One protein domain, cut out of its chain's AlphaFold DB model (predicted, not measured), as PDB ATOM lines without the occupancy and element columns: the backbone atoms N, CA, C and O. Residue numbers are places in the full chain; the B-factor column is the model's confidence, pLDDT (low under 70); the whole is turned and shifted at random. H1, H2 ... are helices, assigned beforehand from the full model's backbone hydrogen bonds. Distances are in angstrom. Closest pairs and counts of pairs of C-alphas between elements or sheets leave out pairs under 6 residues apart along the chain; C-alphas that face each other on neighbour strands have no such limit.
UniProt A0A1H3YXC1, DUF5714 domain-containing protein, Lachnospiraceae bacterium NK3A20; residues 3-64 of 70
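Overview. This is residues 3 to 64 of the 70 residues of the protein "DUF5714 domain-containing protein" of Lachnospiraceae bacterium NK3A20 (UniProt A0A1H3YXC1). A long helix, H2, lies in the middle; the shorter H1 crosses one side of it, and the unnamed residues 40 to 64 fold back along the side away from H1, ending beyond H2's first residues. The 62 printed residues include two named helices, H1 then H2, and no named strand: an all helix domain. It is only just compact, close to loose, with a radius of gyration of the C-alphas of 12.6 A and an elongated outline of 39 by 22 by 16 A.

Arrangement. Look at H1, residues 3 to 14, and H2, residues 20 to 39: they touch, their closest C-alphas being those of Ala 7 and Ser 27, 5.4 A apart. They run opposite ways at a steep tilt of 46 degrees. In both, every O i to N i+4 pair is within hydrogen-bond range.

Along the chain. Find C-alpha 3 at (47.271, -57.229, 57.679); from there H1 runs 17.3 A to C-alpha 14. After a tight link, H2 runs 27.1 A from C-alpha 20 to C-alpha 39 at (45.120, -51.239, 68.845).

Size, cuts and confidence. The farthest C-alphas, Gln 40 and Gly 57, are 39.4 A apart. The printed part has no cut, and no printed residue is under pLDDT 70.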
ATOM      1  N   TYR A   3      46.764 -58.443  58.326       93.94
ATOM      2  CA  TYR A   3      47.271 -57.229  57.679       93.94
ATOM      3  C   TYR A   3      47.774 -57.495  56.249       93.94
ATOM      4  O   TYR A   3      47.298 -56.880  55.297       93.94
ATOM      5  N   THR A   4      48.686 -58.459  56.085       95.94
ATOM      6  CA  THR A   4      49.269 -58.795  54.779       95.94
ATOM      7  C   THR A   4      48.196 -59.227  53.782       95.94
ATOM      8  O   THR A   4      48.215 -58.790  52.636       95.94
ATOM      9  N   SER A   5      47.227 -60.040  54.220       96.69
ATOM     10  CA  SER A   5      46.117 -60.477  53.365       96.69
ATOM     11  C   SER A   5      45.261 -59.302  52.886       96.69
ATOM     12  O   SER A   5      44.910 -59.251  51.709       96.69
ATOM     13  N   ARG A   6      44.944 -58.347  53.771       96.81
ATOM     14  CA  ARG A   6      44.162 -57.148  53.429       96.81
ATOM     15  C   ARG A   6      44.911 -56.242  52.448       96.81
ATOM     16  O   ARG A   6      44.331 -55.818  51.454       96.81
ATOM     17  N   ALA A   7      46.208 -56.015  52.671       97.12
ATOM     18  CA  ALA A   7      47.026 -55.205  51.766       97.12
ATOM     19  C   ALA A   7      47.107 -55.837  50.363       97.12
ATOM     20  O   ALA A   7      46.910 -55.158  49.354       97.12
ATOM     21  N   LEU A   8      47.317 -57.157  50.288       97.00
ATOM     22  CA  LEU A   8      47.327 -57.894  49.020       97.00
ATOM     23  C   LEU A   8      45.963 -57.865  48.316       97.00
ATOM     24  O   LEU A   8      45.921 -57.730  47.095       97.00
ATOM     25  N   GLN A   9      44.861 -57.944  49.066       96.75
ATOM     26  CA  GLN A   9      43.511 -57.817  48.514       96.75
ATOM     27  C   GLN A   9      43.279 -56.431  47.893       96.75
ATOM     28  O   GLN A   9      42.794 -56.343  46.764       96.75
ATOM     29  N   GLY A  10      43.680 -55.357  48.582       95.56
ATOM     30  CA  GLY A  10      43.612 -53.994  48.046       95.56
ATOM     31  C   GLY A  10      44.445 -53.829  46.771       95.56
ATOM     32  O   GLY A  10      43.969 -53.289  45.772       95.56
ATOM     33  N   LEU A  11      45.664 -54.379  46.755       96.94
ATOM     34  CA  LEU A  11      46.524 -54.360  45.570       96.94
ATOM     35  C   LEU A  11      45.915 -55.125  44.393       96.94
ATOM     36  O   LEU A  11      45.961 -54.637  43.260       96.94
ATOM     37  N   ALA A  12      45.327 -56.297  44.642       96.00
ATOM     38  CA  ALA A  12      44.652 -57.086  43.617       96.00
ATOM     39  C   ALA A  12      43.502 -56.306  42.958       96.00
ATOM     40  O   ALA A  12      43.376 -56.351  41.736       96.00
ATOM     41  N   GLY A  13      42.738 -55.527  43.733       95.56
ATOM     42  CA  GLY A  13      41.650 -54.688  43.221       95.56
ATOM     43  C   GLY A  13      42.092 -53.554  42.285       95.56
ATOM     44  O   GLY A  13      41.318 -53.137  41.430       95.56
ATOM     45  N   ILE A  14      43.336 -53.074  42.399       94.94
ATOM     46  CA  ILE A  14      43.859 -51.972  41.567       94.94
ATOM     47  C   ILE A  14      44.530 -52.492  40.284       94.94
ATOM     48  O   ILE A  14      44.488 -51.846  39.238       94.94
ATOM     49  N   GLY A  15      45.194 -53.648  40.356       91.44
ATOM     50  CA  GLY A  15      45.969 -54.205  39.237       91.44
ATOM     51  C   GLY A  15      47.227 -54.981  39.639       91.44
ATOM     52  O   GLY A  15      48.092 -55.233  38.801       91.44
ATOM     53  N   GLY A  16      47.346 -55.340  40.918       93.25
ATOM     54  CA  GLY A  16      48.390 -56.203  41.462       93.25
ATOM     55  C   GLY A  16      49.705 -55.499  41.842       93.25
ATOM     56  O   GLY A  16      49.909 -54.309  41.539       93.25
ATOM     57  N   PRO A  17      50.620 -56.248  42.492       93.12
ATOM     58  CA  PRO A  17      51.857 -55.734  43.081       93.12
ATOM     59  C   PRO A  17      52.985 -55.594  42.043       93.12
ATOM     60  O   PRO A  17      53.948 -56.356  42.019       93.12
ATOM     61  N   ARG A  18      52.815 -54.673  41.090       91.44
ATOM     62  CA  ARG A  18      53.798 -54.391  40.017       91.44
ATOM     63  C   ARG A  18      54.401 -52.990  40.098       91.44
ATOM     64  O   ARG A  18      55.087 -52.548  39.183       91.44
ATOM     65  N   CYS A  19      54.097 -52.236  41.149       96.69
ATOM     66  CA  CYS A  19      54.567 -50.866  41.300       96.69
ATOM     67  C   CYS A  19      54.960 -50.641  42.753       96.69
ATOM     68  O   CYS A  19      54.089 -50.502  43.602       96.69
ATOM     69  N   CYS A  20      56.259 -50.511  43.021       96.75
ATOM     70  CA  CYS A  20      56.784 -50.358  44.381       96.75
ATOM     71  C   CYS A  20      56.131 -49.210  45.167       96.75
ATOM     72  O   CYS A  20      55.928 -49.323  46.371       96.75
ATOM     73  N   LYS A  21      55.766 -48.110  44.492       96.56
ATOM     74  CA  LYS A  21      55.077 -46.977  45.122       96.56
ATOM     75  C   LYS A  21      53.634 -47.310  45.477       96.56
ATOM     76  O   LYS A  21      53.236 -47.071  46.605       96.56
ATOM     77  N   ARG A  22      52.880 -47.921  44.558       96.56
ATOM     78  CA  ARG A  22      51.514 -48.387  44.841       96.56
ATOM     79  C   ARG A  22      51.518 -49.399  45.984       96.56
ATOM     80  O   ARG A  22      50.709 -49.279  46.893       96.56
ATOM     81  N   ASP A  23      52.452 -50.341  45.950       97.19
ATOM     82  CA  ASP A  23      52.584 -51.392  46.956       97.19
ATOM     83  C   ASP A  23      52.860 -50.788  48.337       97.19
ATOM     84  O   ASP A  23      52.197 -51.147  49.310       97.19
ATOM     85  N   ALA A  24      53.770 -49.811  48.413       96.69
ATOM     86  CA  ALA A  24      54.071 -49.090  49.646       96.69
ATOM     87  C   ALA A  24      52.873 -48.277  50.160       96.69
ATOM     88  O   ALA A  24      52.534 -48.380  51.335       96.69
ATOM     89  N   TYR A  25      52.217 -47.498  49.297       96.44
ATOM     90  CA  TYR A  25      51.104 -46.637  49.701       96.44
ATOM     91  C   TYR A  25      49.894 -47.443  50.187       96.44
ATOM     92  O   TYR A  25      49.418 -47.187  51.289       96.44
ATOM     93  N   VAL A  26      49.479 -48.488  49.454       96.62
ATOM     94  CA  VAL A  26      48.378 -49.369  49.895       96.62
ATOM     95  C   VAL A  26      48.722 -50.029  51.224       96.62
ATOM     96  O   VAL A  26      47.871 -50.116  52.107       96.62
ATOM     97  N   SER A  27      49.966 -50.483  51.388       96.56
ATOM     98  CA  SER A  27      50.419 -51.115  52.628       96.56
ATOM     99  C   SER A  27      50.342 -50.154  53.815       96.56
ATOM    100  O   SER A  27      49.791 -50.519  54.848       96.56
ATOM    101  N   ILE A  28      50.827 -48.916  53.665       96.38
ATOM    102  CA  ILE A  28      50.797 -47.903  54.732       96.38
ATOM    103  C   ILE A  28      49.357 -47.524  55.090       96.38
ATOM    104  O   ILE A  28      49.007 -47.541  56.265       96.38
ATOM    105  N   GLU A  29      48.501 -47.250  54.104       96.50
ATOM    106  CA  GLU A  29      47.092 -46.927  54.361       96.50
ATOM    107  C   GLU A  29      46.356 -48.087  55.041       96.50
ATOM    108  O   GLU A  29      45.626 -47.878  56.009       96.50
ATOM    109  N   THR A  30      46.607 -49.321  54.595       96.75
ATOM    110  CA  THR A  30      46.054 -50.525  55.232       96.75
ATOM    111  C   THR A  30      46.578 -50.686  56.660       96.75
ATOM    112  O   THR A  30      45.845 -51.145  57.534       96.75
ATOM    113  N   ALA A  31      47.840 -50.329  56.916       96.56
ATOM    114  CA  ALA A  31      48.440 -50.406  58.242       96.56
ATOM    115  C   ALA A  31      47.807 -49.389  59.195       96.56
ATOM    116  O   ALA A  31      47.498 -49.757  60.324       96.56
ATOM    117  N   ILE A  32      47.562 -48.158  58.737       97.06
ATOM    118  CA  ILE A  32      46.845 -47.128  59.504       97.06
ATOM    119  C   ILE A  32      45.468 -47.655  59.919       97.06
ATOM    120  O   ILE A  32      45.154 -47.687  61.111       97.06
ATOM    121  N   ASP A  33      44.689 -48.166  58.961       96.06
ATOM    122  CA  ASP A  33      43.345 -48.688  59.227       96.06
ATOM    123  C   ASP A  33      43.390 -49.914  60.167       96.06
ATOM    124  O   ASP A  33      42.583 -50.044  61.091       96.06
ATOM    125  N   TYR A  34      44.364 -50.813  59.979       96.81
ATOM    126  CA  TYR A  34      44.569 -51.983  60.839       96.81
ATOM    127  C   TYR A  34      44.946 -51.588  62.273       96.81
ATOM    128  O   TYR A  34      44.420 -52.161  63.229       96.81
ATOM    129  N   ILE A  35      45.832 -50.602  62.438       96.94
ATOM    130  CA  ILE A  35      46.281 -50.133  63.749       96.94
ATOM    131  C   ILE A  35      45.130 -49.472  64.512       96.94
ATOM    132  O   ILE A  35      44.913 -49.795  65.684       96.94
ATOM    133  N   ALA A  36      44.343 -48.638  63.829       97.25
ATOM    134  CA  ALA A  36      43.150 -48.015  64.387       97.25
ATOM    135  C   ALA A  36      42.138 -49.055  64.887       97.25
ATOM    136  O   ALA A  36      41.638 -48.947  66.006       97.25
ATOM    137  N   GLN A  37      41.880 -50.102  64.100       96.50
ATOM    138  CA  GLN A  37      40.926 -51.153  64.464       96.50
ATOM    139  C   GLN A  37      41.433 -52.061  65.590       96.50
ATOM    140  O   GLN A  37      40.668 -52.424  66.483       96.50
ATOM    141  N   ARG A  38      42.707 -52.471  65.550       96.50
ATOM    142  CA  ARG A  38      43.231 -53.531  66.427       96.50
ATOM    143  C   ARG A  38      43.810 -53.023  67.740       96.50
ATOM    144  O   ARG A  38      43.746 -53.747  68.740       96.50
ATOM    145  N   TYR A  39      44.410 -51.837  67.713       96.31
ATOM    146  CA  TYR A  39      45.120 -51.239  68.845       96.31
ATOM    147  C   TYR A  39      44.460 -49.953  69.341       96.31
ATOM    148  O   TYR A  39      44.928 -49.397  70.327       96.31
ATOM    149  N   GLN A  40      43.383 -49.490  68.690       97.19
ATOM    150  CA  GLN A  40      42.671 -48.256  69.046       97.19
ATOM    151  C   GLN A  40      43.570 -47.007  69.011       97.19
ATOM    152  O   GLN A  40      43.307 -46.020  69.693       97.19
ATOM    153  N   VAL A  41      44.620 -47.040  68.184       97.94
ATOM    154  CA  VAL A  41      45.537 -45.915  67.959       97.94
ATOM    155  C   VAL A  41      45.214 -45.279  66.614       97.94
ATOM    156  O   VAL A  41      45.265 -45.946  65.585       97.94
ATOM    157  N   GLN A  42      44.896 -43.987  66.619       97.25
ATOM    158  CA  GLN A  42      44.644 -43.226  65.397       97.25
ATOM    159  C   GLN A  42      45.958 -42.652  64.865       97.25
ATOM    160  O   GLN A  42      46.685 -41.984  65.599       97.25
ATOM    161  N   LEU A  43      46.253 -42.919  63.595       96.81
ATOM    162  CA  LEU A  43      47.369 -42.324  62.862       96.81
ATOM    163  C   LEU A  43      46.811 -41.429  61.755       96.81
ATOM    164  O   LEU A  43      45.726 -41.685  61.232       96.81
ATOM    165  N   GLU A  44      47.552 -40.385  61.402       95.12
ATOM    166  CA  GLU A  44      47.179 -39.488  60.311       95.12
ATOM    167  C   GLU A  44      47.246 -40.210  58.956       95.12
ATOM    168  O   GLU A  44      48.147 -41.015  58.709       95.12
ATOM    169  N   LYS A  45      46.268 -39.933  58.087       92.25
ATOM    170  CA  LYS A  45      46.168 -40.500  56.738       92.25
ATOM    171  C   LYS A  45      46.226 -39.370  55.717       92.25
ATOM    172  O   LYS A  45      45.234 -38.683  55.482       92.25
ATOM    173  N   ASP A  46      47.397 -39.192  55.124       86.38
ATOM    174  CA  ASP A  46      47.632 -38.145  54.136       86.38
ATOM    175  C   ASP A  46      47.011 -38.464  52.774       86.38
ATOM    176  O   ASP A  46      46.904 -39.616  52.351       86.38
ATOM    177  N   SER A  47      46.674 -37.412  52.027       90.06
ATOM    178  CA  SER A  47      46.308 -37.530  50.612       90.06
ATOM    179  C   SER A  47      47.556 -37.751  49.753       90.06
ATOM    180  O   SER A  47      48.199 -36.805  49.294       90.06
ATOM    181  N   ILE A  48      47.908 -39.016  49.526       93.12
ATOM    182  CA  ILE A  48      49.124 -39.387  48.797       93.12
ATOM    183  C   ILE A  48      48.957 -39.154  47.289       93.12
ATOM    184  O   ILE A  48      48.113 -39.763  46.634       93.12
ATOM    185  N   ARG A  49      49.849 -38.342  46.707       95.56
ATOM    186  CA  ARG A  49      50.014 -38.195  45.252       95.56
ATOM    187  C   ARG A  49      51.395 -38.687  44.830       95.56
ATOM    188  O   ARG A  49      52.419 -38.213  45.315       95.56
ATOM    189  N   CYS A  50      51.437 -39.650  43.915       96.12
ATOM    190  CA  CYS A  50      52.680 -40.229  43.422       96.12
ATOM    191  C   CYS A  50      53.351 -39.281  42.420       96.12
ATOM    192  O   CYS A  50      52.762 -38.961  41.393       96.12
ATOM    193  N   SER A  51      54.606 -38.901  42.655       96.00
ATOM    194  CA  SER A  51      55.434 -38.144  41.698       96.00
ATOM    195  C   SER A  51      56.314 -39.034  40.805       96.00
ATOM    196  O   SER A  51      56.867 -38.565  39.816       96.00
ATOM    197  N   PHE A  52      56.413 -40.331  41.111       96.38
ATOM    198  CA  PHE A  52      57.293 -41.293  40.425       96.38
ATOM    199  C   PHE A  52      56.645 -41.972  39.211       96.38
ATOM    200  O   PHE A  52      57.274 -42.793  38.544       96.38
ATOM    201  N   TYR A  53      55.381 -41.660  38.910       95.38
ATOM    202  CA  TYR A  53      54.664 -42.243  37.774       95.38
ATOM    203  C   TYR A  53      55.385 -42.105  36.415       95.38
ATOM    204  O   TYR A  53      55.255 -43.047  35.631       95.38
ATOM    205  N   PRO A  54      56.162 -41.033  36.108       96.06
ATOM    206  CA  PRO A  54      56.851 -40.921  34.819       96.06
ATOM    207  C   PRO A  54      57.978 -41.946  34.656       96.06
ATOM    208  O   PRO A  54      58.373 -42.258  33.539       96.06
ATOM    209  N   GLN A  55      58.498 -42.476  35.767       95.69
ATOM    210  CA  GLN A  55      59.642 -43.389  35.794       95.69
ATOM    211  C   GLN A  55      59.223 -44.864  35.742       95.69
ATOM    212  O   GLN A  55      60.077 -45.747  35.725       95.69
ATOM    213  N   ASN A  56      57.918 -45.154  35.736       95.56
ATOM    214  CA  ASN A  56      57.398 -46.516  35.729       95.56
ATOM    215  C   ASN A  56      56.668 -46.826  34.414       95.56
ATOM    216  O   ASN A  56      55.512 -46.441  34.230       95.56
ATOM    217  N   GLY A  57      57.303 -47.609  33.539       94.62
ATOM    218  CA  GLY A  57      56.706 -48.069  32.276       94.62
ATOM    219  C   GLY A  57      55.474 -48.976  32.438       94.62
ATOM    220  O   GLY A  57      54.731 -49.168  31.482       94.62
ATOM    221  N   GLN A  58      55.221 -49.505  33.640       93.50
ATOM    222  CA  GLN A  58      54.031 -50.294  33.988       93.50
ATOM    223  C   GLN A  58      53.018 -49.497  34.831       93.50
ATOM    224  O   GLN A  58      52.141 -50.074  35.484       93.50
ATOM    225  N   CYS A  59      53.145 -48.168  34.871       96.00
ATOM    226  CA  CYS A  59      52.204 -47.319  35.588       96.00
ATOM    227  C   CYS A  59      50.785 -47.475  35.019       96.00
ATOM    228  O   CYS A  59      50.576 -47.470  33.808       96.00
ATOM    229  N   LEU A  60      49.793 -47.569  35.910       95.69
ATOM    230  CA  LEU A  60      48.381 -47.676  35.525       95.69
ATOM    231  C   LEU A  60      47.717 -46.312  35.268       95.69
ATOM    232  O   LEU A  60      46.540 -46.289  34.911       95.69
ATOM    233  N   LYS A  61      48.470 -45.214  35.441       95.25
ATOM    234  CA  LYS A  61      48.024 -43.823  35.280       95.25
ATOM    235  C   LYS A  61      46.703 -43.572  36.008       95.25
ATOM    236  O   LYS A  61      46.628 -43.897  37.186       95.25
ATOM    237  N   GLU A  62      45.668 -43.088  35.331       95.19
ATOM    238  CA  GLU A  62      44.361 -42.710  35.885       95.19
ATOM    239  C   GLU A  62      43.644 -43.867  36.602       95.19
ATOM    240  O   GLU A  62      42.763 -43.637  37.422       95.19
ATOM    241  N   ARG A  63      44.041 -45.123  36.347       94.19
ATOM    242  CA  ARG A  63      43.528 -46.298  37.079       94.19
ATOM    243  C   ARG A  63      44.234 -46.554  38.415       94.19
ATOM    244  O   ARG A  63      43.814 -47.423  39.171       94.19
ATOM    245  N   CYS A  64      45.337 -45.867  38.705       95.69
ATOM    246  CA  CYS A  64      46.018 -45.928  39.995       95.69
ATOM    247  C   CYS A  64      45.470 -44.820  40.909       95.69
ATOM    248  O   CYS A  64      45.556 -43.656  40.522       95.69
TER     249      CYS A  64